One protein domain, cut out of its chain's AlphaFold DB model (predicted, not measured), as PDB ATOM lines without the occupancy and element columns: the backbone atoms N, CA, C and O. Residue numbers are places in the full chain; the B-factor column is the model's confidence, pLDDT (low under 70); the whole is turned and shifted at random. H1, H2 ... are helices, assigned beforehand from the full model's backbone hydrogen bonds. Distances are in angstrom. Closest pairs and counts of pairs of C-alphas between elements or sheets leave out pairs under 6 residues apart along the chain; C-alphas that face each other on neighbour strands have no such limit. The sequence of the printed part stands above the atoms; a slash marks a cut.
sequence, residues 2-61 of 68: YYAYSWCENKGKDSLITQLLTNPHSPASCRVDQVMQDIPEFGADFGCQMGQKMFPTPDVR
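What this domain is: This is residues 2 to 61 of the 68 residues of the protein "Peptidase_M13 domain-containing protein" of Haemonchus placei (UniProt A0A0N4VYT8). A loose row of helices makes the length of this domain: H3 is in the middle, H2 lies out beyond its first residues, and H4 with the unnamed stretch 46 to 61 gathers round its last residues. H1 sits at the side of H3, residues 7 to 12 run from it out to H2, and residues 20 to 25, of which 20 to 22 belong to H2, stick out free. The printed part has 60 residues, with four named helices in the order H1, H2, H3, H4 and no named strand; the class is all helix. It is loose, with a radius of gyration of the C-alphas of 13.8 A, and spans 36 by 25 by 16 A.

How they stand to each other: H3, residues 28 to 37, touches no helix. H1, residues 2 to 6, is close to H3 but not clearly touching; their closest C-alphas, of Ala 4 and Val 32, are 5.9 A apart. H4, residues 40 to 45, is also close to H3 but not clearly touching, with the closest C-alphas, of Met 36 and Phe 42, 6.4 A apart. The lines of H3 and H4 stand about perpendicular, at 87 degrees. H2, residues 13 to 22, is apart from H1, H3 and H4, and H1 is apart from H4. Every O i to N i+4 pair is within hydrogen-bond range in H1, H2 and H4, and 5 of 6 are in H3.

Where its parts are: H3 runs 14.7 A from C-alpha 28 at (30.179, -26.695, 32.117) to C-alpha 37. H2 runs 14.3 A and ends with C-alpha 22 at (28.913, -33.814, 44.998). H1 begins with C-alpha 2 at (25.546, -24.641, 19.185) and is 6.4 A long; H4 is 8.9 A long.

The domain as a whole: The two C-alphas farthest apart, of Thr 22 and Gly 47, are 37.2 A from each other. The printed part has no cut. The links H2 to H3 and H3 to H4 are tight, and H1 to H2 is short. The mean pLDDT of the printed part is 97.6, and no printed residue is under 70.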
ATOM      1  N   TYR A   2      26.762 -24.290  18.419       97.19
ATOM      2  CA  TYR A   2      25.546 -24.641  19.185       97.19
ATOM      3  C   TYR A   2      25.809 -25.486  20.448       97.19
ATOM      4  O   TYR A   2      25.294 -25.171  21.516       97.19
ATOM      5  N   TYR A   3      26.671 -26.505  20.347       97.69
ATOM      6  CA  TYR A   3      27.059 -27.330  21.497       97.69
ATOM      7  C   TYR A   3      27.613 -26.494  22.664       97.69
ATOM      8  O   TYR A   3      27.115 -26.603  23.779       97.69
ATOM      9  N   ALA A   4      28.576 -25.604  22.400       97.62
ATOM     10  CA  ALA A   4      29.142 -24.733  23.431       97.62
ATOM     11  C   ALA A   4      28.073 -23.818  24.054       97.62
ATOM     12  O   ALA A   4      28.038 -23.655  25.269       97.62
ATOM     13  N   TYR A   5      27.158 -23.289  23.233       97.94
ATOM     14  CA  TYR A   5      26.058 -22.442  23.699       97.94
ATOM     15  C   TYR A   5      25.106 -23.171  24.661       97.94
ATOM     16  O   TYR A   5      24.694 -22.596  25.664       97.94
ATOM     17  N   SER A   6      24.807 -24.454  24.419       98.25
ATOM     18  CA  SER A   6      23.960 -25.251  25.326       98.25
ATOM     19  C   SER A   6      24.552 -25.467  26.726       98.25
ATOM     20  O   SER A   6      23.817 -25.803  27.650       98.25
ATOM     21  N   TRP A   7      25.859 -25.237  26.891       98.25
ATOM     22  CA  TRP A   7      26.582 -25.336  28.160       98.25
ATOM     23  C   TRP A   7      26.985 -23.968  28.726       98.25
ATOM     24  O   TRP A   7      27.746 -23.910  29.689       98.25
ATOM     25  N   CYS A   8      26.510 -22.853  28.157       97.62
ATOM     26  CA  CYS A   8      26.799 -21.533  28.709       97.62
ATOM     27  C   CYS A   8      26.229 -21.407  30.129       97.62
ATOM     28  O   CYS A   8      25.019 -21.395  30.334       97.62
ATOM     29  N   GLU A   9      27.119 -21.278  31.110       97.19
ATOM     30  CA  GLU A   9      26.768 -21.220  32.523       97.19
ATOM     31  C   GLU A   9      27.746 -20.319  33.282       97.19
ATOM     32  O   GLU A   9      28.931 -20.236  32.954       97.19
ATOM     33  N   ASN A  10      27.253 -19.665  34.334       96.81
ATOM     34  CA  ASN A  10      28.074 -18.991  35.331       96.81
ATOM     35  C   ASN A  10      27.610 -19.420  36.730       96.81
ATOM     36  O   ASN A  10      26.424 -19.315  37.047       96.81
ATOM     37  N   LYS A  11      28.540 -19.908  37.559       96.44
ATOM     38  CA  LYS A  11      28.276 -20.326  38.941       96.44
ATOM     39  C   LYS A  11      29.074 -19.499  39.932       96.44
ATOM     40  O   LYS A  11      30.265 -19.260  39.745       96.44
ATOM     41  N   GLY A  12      28.433 -19.156  41.049       98.31
ATOM     42  CA  GLY A  12      29.130 -18.629  42.219       98.31
ATOM     43  C   GLY A  12      30.115 -19.652  42.796       98.31
ATOM     44  O   GLY A  12      29.898 -20.862  42.694       98.31
ATOM     45  N   LYS A  13      31.186 -19.164  43.432       98.38
ATOM     46  CA  LYS A  13      32.301 -19.987  43.931       98.38
ATOM     47  C   LYS A  13      31.849 -21.144  44.829       98.38
ATOM     48  O   LYS A  13      32.255 -22.276  44.595       98.38
ATOM     49  N   ASP A  14      30.977 -20.885  45.801       98.44
ATOM     50  CA  ASP A  14      30.530 -21.915  46.752       98.44
ATOM     51  C   ASP A  14      29.650 -22.980  46.079       98.44
ATOM     52  O   ASP A  14      29.759 -24.171  46.375       98.44
ATOM     53  N   SER A  15      28.830 -22.570  45.102       98.31
ATOM     54  CA  SER A  15      28.041 -23.493  44.279       98.31
ATOM     55  C   SER A  15      28.941 -24.360  43.398       98.31
ATOM     56  O   SER A  15      28.722 -25.566  43.299       98.31
ATOM     57  N   LEU A  16      29.991 -23.773  42.810       98.44
ATOM     58  CA  LEU A  16      30.983 -24.507  42.028       98.44
ATOM     59  C   LEU A  16      31.746 -25.518  42.895       98.44
ATOM     60  O   LEU A  16      31.885 -26.666  42.488       98.44
ATOM     61  N   ILE A  17      32.184 -25.135  44.098       98.31
ATOM     62  CA  ILE A  17      32.841 -26.052  45.048       98.31
ATOM     63  C   ILE A  17      31.901 -27.199  45.421       98.31
ATOM     64  O   ILE A  17      32.294 -28.362  45.365       98.31
ATOM     65  N   THR A  18      30.647 -26.885  45.747       98.56
ATOM     66  CA  THR A  18      29.643 -27.903  46.077       98.56
ATOM     67  C   THR A  18      29.451 -28.870  44.914       98.56
ATOM     68  O   THR A  18      29.470 -30.083  45.119       98.56
ATOM     69  N   GLN A  19      29.326 -28.362  43.683       98.12
ATOM     70  CA  GLN A  19      29.224 -29.201  42.491       98.12
ATOM     71  C   GLN A  19      30.446 -30.108  42.337       98.12
ATOM     72  O   GLN A  19      30.265 -31.301  42.132       98.12
ATOM     73  N   LEU A  20      31.659 -29.563  42.449       98.06
ATOM     74  CA  LEU A  20      32.898 -30.330  42.292       98.06
ATOM     75  C   LEU A  20      32.991 -31.508  43.271       98.06
ATOM     76  O   LEU A  20      33.585 -32.526  42.933       98.06
ATOM     77  N   LEU A  21      32.413 -31.378  44.468       98.31
ATOM     78  CA  LEU A  21      32.461 -32.415  45.500       98.31
ATOM     79  C   LEU A  21      31.307 -33.422  45.429       98.31
ATOM     80  O   LEU A  21      31.442 -34.529  45.942       98.31
ATOM     81  N   THR A  22      30.163 -33.041  44.856       98.44
ATOM     82  CA  THR A  22      28.913 -33.814  44.998       98.44
ATOM     83  C   THR A  22      28.290 -34.257  43.681       98.44
ATOM     84  O   THR A  22      27.517 -35.212  43.664       98.44
ATOM     85  N   ASN A  23      28.600 -33.588  42.570       97.81
ATOM     86  CA  ASN A  23      28.042 -33.904  41.262       97.81
ATOM     87  C   ASN A  23      29.051 -34.743  40.463       97.81
ATOM     88  O   ASN A  23      30.187 -34.305  40.296       97.81
ATOM     89  N   PRO A  24      28.654 -35.904  39.912       98.19
ATOM     90  CA  PRO A  24      29.555 -36.706  39.085       98.19
ATOM     91  C   PRO A  24      29.907 -36.037  37.746       98.19
ATOM     92  O   PRO A  24      30.835 -36.471  37.069       98.19
ATOM     93  N   HIS A  25      29.168 -35.003  37.332       98.12
ATOM     94  CA  HIS A  25      29.402 -34.296  36.079       98.12
ATOM     95  C   HIS A  25      30.347 -33.107  36.263       98.12
ATOM     96  O   HIS A  25      30.144 -32.245  37.125       98.12
ATOM     97  N   SER A  26      31.318 -33.011  35.353       98.19
ATOM     98  CA  SER A  26      32.255 -31.891  35.276       98.19
ATOM     99  C   SER A  26      31.540 -30.535  35.133       98.19
ATOM    100  O   SER A  26      30.457 -30.467  34.540       98.19
ATOM    101  N   PRO A  27      32.151 -29.435  35.614       98.25
ATOM    102  CA  PRO A  27      31.680 -28.076  35.350       98.25
ATOM    103  C   PRO A  27      31.516 -27.794  33.857       98.25
ATOM    104  O   PRO A  27      32.263 -28.333  33.037       98.25
ATOM    105  N   ALA A  28      30.566 -26.926  33.505       98.12
ATOM    106  CA  ALA A  28      30.179 -26.695  32.117       98.12
ATOM    107  C   ALA A  28      31.351 -26.268  31.211       98.12
ATOM    108  O   ALA A  28      31.490 -26.794  30.109       98.12
ATOM    109  N   SER A  29      32.256 -25.413  31.702       97.56
ATOM    110  CA  SER A  29      33.471 -25.020  30.969       97.56
ATOM    111  C   SER A  29      34.370 -26.213  30.639       97.56
ATOM    112  O   SER A  29      34.800 -26.364  29.500       97.56
ATOM    113  N   CYS A  30      34.596 -27.112  31.599       97.94
ATOM    114  CA  CYS A  30      35.373 -28.332  31.381       97.94
ATOM    115  C   CYS A  30      34.665 -29.298  30.424       97.94
ATOM    116  O   CYS A  30      35.335 -29.979  29.654       97.94
ATOM    117  N   ARG A  31      33.325 -29.359  30.442       98.12
ATOM    118  CA  ARG A  31      32.561 -30.193  29.499       98.12
ATOM    119  C   ARG A  31      32.729 -29.739  28.057       98.12
ATOM    120  O   ARG A  31      32.735 -30.588  27.178       98.12
ATOM    121  N   VAL A  32      32.866 -28.437  27.827       98.25
ATOM    122  CA  VAL A  32      33.104 -27.894  26.490       98.25
ATOM    123  C   VAL A  32      34.582 -28.017  26.137       98.25
ATOM    124  O   VAL A  32      34.932 -28.751  25.220       98.25
ATOM    125  N   ASP A  33      35.466 -27.362  26.886       98.00
ATOM    126  CA  ASP A  33      36.860 -27.204  26.471       98.00
ATOM    127  C   ASP A  33      37.628 -28.528  26.437       98.00
ATOM    128  O   ASP A  33      38.468 -28.718  25.561       98.00
ATOM    129  N   GLN A  34      37.369 -29.453  27.368       97.69
ATOM    130  CA  GLN A  34      38.103 -30.721  27.404       97.69
ATOM    131  C   GLN A  34      37.663 -31.654  26.274       97.69
ATOM    132  O   GLN A  34      38.504 -32.251  25.619       97.69
ATOM    133  N   VAL A  35      36.357 -31.733  25.999       97.00
ATOM    134  CA  VAL A  35      35.830 -32.589  24.926       97.00
ATOM    135  C   VAL A  35      36.293 -32.097  23.556       97.00
ATOM    136  O   VAL A  35      36.694 -32.900  22.720       97.00
ATOM    137  N   MET A  36      36.288 -30.781  23.318       97.50
ATOM    138  CA  MET A  36      36.676 -30.238  22.010       97.50
ATOM    139  C   MET A  36      38.179 -30.398  21.716       97.50
ATOM    140  O   MET A  36      38.558 -30.408  20.550       97.50
ATOM    141  N   GLN A  37      39.034 -30.570  22.736       97.75
ATOM    142  CA  GLN A  37      40.460 -30.888  22.550       97.75
ATOM    143  C   GLN A  37      40.692 -32.281  21.944       97.75
ATOM    144  O   GLN A  37      41.674 -32.482  21.227       97.75
ATOM    145  N   ASP A  38      39.790 -33.225  22.212       97.44
ATOM    146  CA  ASP A  38      39.897 -34.613  21.754       97.44
ATOM    147  C   ASP A  38      39.306 -34.836  20.352       97.44
ATOM    148  O   ASP A  38      39.473 -35.912  19.781       97.44
ATOM    149  N   ILE A  39      38.668 -33.816  19.763       96.44
ATOM    150  CA  ILE A  39      38.041 -33.857  18.434       96.44
ATOM    151  C   ILE A  39      38.938 -33.097  17.434       96.44
ATOM    152  O   ILE A  39      38.926 -31.862  17.422       96.44
ATOM    153  N   PRO A  40      39.744 -33.790  16.598       96.00
ATOM    154  CA  PRO A  40      40.664 -33.155  15.647       96.00
ATOM    155  C   PRO A  40      40.022 -32.107  14.744       96.00
ATOM    156  O   PRO A  40      40.641 -31.087  14.436       96.00
ATOM    157  N   GLU A  41      38.796 -32.385  14.317       96.31
ATOM    158  CA  GLU A  41      38.040 -31.603  13.352       96.31
ATOM    159  C   GLU A  41      37.755 -30.206  13.901       96.31
ATOM    160  O   GLU A  41      37.824 -29.239  13.154       96.31
ATOM    161  N   PHE A  42      37.566 -30.060  15.218       97.25
ATOM    162  CA  PHE A  42      37.393 -28.745  15.833       97.25
ATOM    163  C   PHE A  42      38.618 -27.848  15.627       97.25
ATOM    164  O   PHE A  42      38.486 -26.699  15.212       97.25
ATOM    165  N   GLY A  43      39.818 -28.364  15.898       97.38
ATOM    166  CA  GLY A  43      41.042 -27.594  15.700       97.38
ATOM    167  C   GLY A  43      41.246 -27.202  14.234       97.38
ATOM    168  O   GLY A  43      41.653 -26.074  13.958       97.38
ATOM    169  N   ALA A  44      40.901 -28.096  13.304       97.12
ATOM    170  CA  ALA A  44      40.969 -27.835  11.869       97.12
ATOM    171  C   ALA A  44      39.950 -26.772  11.412       97.12
ATOM    172  O   ALA A  44      40.342 -25.791  10.778       97.12
ATOM    173  N   ASP A  45      38.677 -26.916  11.787       98.00
ATOM    174  CA  ASP A  45      37.579 -26.015  11.407       98.00
ATOM    175  C   ASP A  45      37.801 -24.577  11.899       98.00
ATOM    176  O   ASP A  45      37.402 -23.614  11.244       98.00
ATOM    177  N   PHE A  46      38.453 -24.424  13.053       97.56
ATOM    178  CA  PHE A  46      38.753 -23.126  13.657       97.56
ATOM    179  C   PHE A  46      40.148 -22.594  13.302       97.56
ATOM    180  O   PHE A  46      40.557 -21.561  13.830       97.56
ATOM    181  N   GLY A  47      40.891 -23.276  12.421       97.88
ATOM    182  CA  GLY A  47      42.227 -22.848  11.997       97.88
ATOM    183  C   GLY A  47      43.246 -22.787  13.139       97.88
ATOM    184  O   GLY A  47      44.179 -21.984  13.095       97.88
ATOM    185  N   CYS A  48      43.061 -23.601  14.180       97.88
ATOM    186  CA  CYS A  48      43.997 -23.692  15.294       97.88
ATOM    187  C   CYS A  48      45.316 -24.315  14.823       97.88
ATOM    188  O   CYS A  48      45.347 -25.182  13.948       97.88
ATOM    189  N   GLN A  49      46.425 -23.911  15.439       97.75
ATOM    190  CA  GLN A  49      47.728 -24.523  15.180       97.75
ATOM    191  C   GLN A  49      47.940 -25.724  16.104       97.75
ATOM    192  O   GLN A  49      47.620 -25.667  17.291       97.75
ATOM    193  N   MET A  50      48.489 -26.818  15.569       97.50
ATOM    194  CA  MET A  50      48.758 -28.016  16.367       97.50
ATOM    195  C   MET A  50      49.735 -27.706  17.510       97.50
ATOM    196  O   MET A  50      50.721 -26.997  17.322       97.50
ATOM    197  N   GLY A  51      49.451 -28.241  18.696       96.75
ATOM    198  CA  GLY A  51      50.185 -27.959  19.931       96.75
ATOM    199  C   GLY A  51      49.608 -26.793  20.739       96.75
ATOM    200  O   GLY A  51      49.994 -26.606  21.891       96.75
ATOM    201  N   GLN A  52      48.652 -26.032  20.194       97.56
ATOM    202  CA  GLN A  52      47.874 -25.081  20.989       97.56
ATOM    203  C   GLN A  52      46.916 -25.811  21.932       97.56
ATOM    204  O   GLN A  52      46.503 -26.940  21.673       97.56
ATOM    205  N   LYS A  53      46.500 -25.122  23.004       95.94
ATOM    206  CA  LYS A  53      45.628 -25.678  24.049       95.94
ATOM    207  C   LYS A  53      44.388 -26.383  23.492       95.94
ATOM    208  O   LYS A  53      44.029 -27.431  24.000       95.94
ATOM    209  N   MET A  54      43.757 -25.817  22.464       97.69
ATOM    210  CA  MET A  54      42.530 -26.352  21.860       97.69
ATOM    211  C   MET A  54      42.765 -27.226  20.619       97.69
ATOM    212  O   MET A  54      41.808 -27.675  19.997       97.69
ATOM    213  N   PHE A  55      44.024 -27.472  20.253       98.12
ATOM    214  CA  PHE A  55      44.386 -28.405  19.191       98.12
ATOM    215  C   PHE A  55      45.688 -29.133  19.547       98.12
ATOM    216  O   PHE A  55      46.723 -28.945  18.899       98.12
ATOM    217  N   PRO A  56      45.673 -29.940  20.619       97.81
ATOM    218  CA  PRO A  56      46.881 -30.560  21.142       97.81
ATOM    219  C   PRO A  56      47.403 -31.647  20.190       97.81
ATOM    220  O   PRO A  56      46.714 -32.037  19.245       97.81
ATOM    221  N   THR A  57      48.621 -32.144  20.392       97.81
ATOM    222  CA  THR A  57      49.187 -33.198  19.532       97.81
ATOM    223  C   THR A  57      48.397 -34.514  19.649       97.81
ATOM    224  O   THR A  57      47.713 -34.736  20.649       97.81
ATOM    225  N   PRO A  58      48.407 -35.393  18.628       95.62
ATOM    226  CA  PRO A  58      47.558 -36.590  18.627       95.62
ATOM    227  C   PRO A  58      47.800 -37.569  19.784       95.62
ATOM    228  O   PRO A  58      46.883 -38.295  20.154       95.62
ATOM    229  N   ASP A  59      49.013 -37.601  20.333       96.12
ATOM    230  CA  ASP A  59      49.451 -38.492  21.413       96.12
ATOM    231  C   ASP A  59      48.845 -38.150  22.779       96.12
ATOM    232  O   ASP A  59      48.731 -39.032  23.627       96.12
ATOM    233  N   VAL A  60      48.409 -36.906  22.983       96.25
ATOM    234  CA  VAL A  60      47.783 -36.475  24.243       96.25
ATOM    235  C   VAL A  60      46.251 -36.477  24.192       96.25
ATOM    236  O   VAL A  60      45.609 -36.179  25.197       96.25
ATOM    237  N   ARG A  61      45.652 -36.802  23.038       95.38
ATOM    238  CA  ARG A  61      44.192 -36.857  22.868       95.38
ATOM    239  C   ARG A  61      43.627 -38.194  23.329       95.38
ATOM    240  O   ARG A  61      44.181 -39.255  23.038       95.38
TER     241      ARG A  61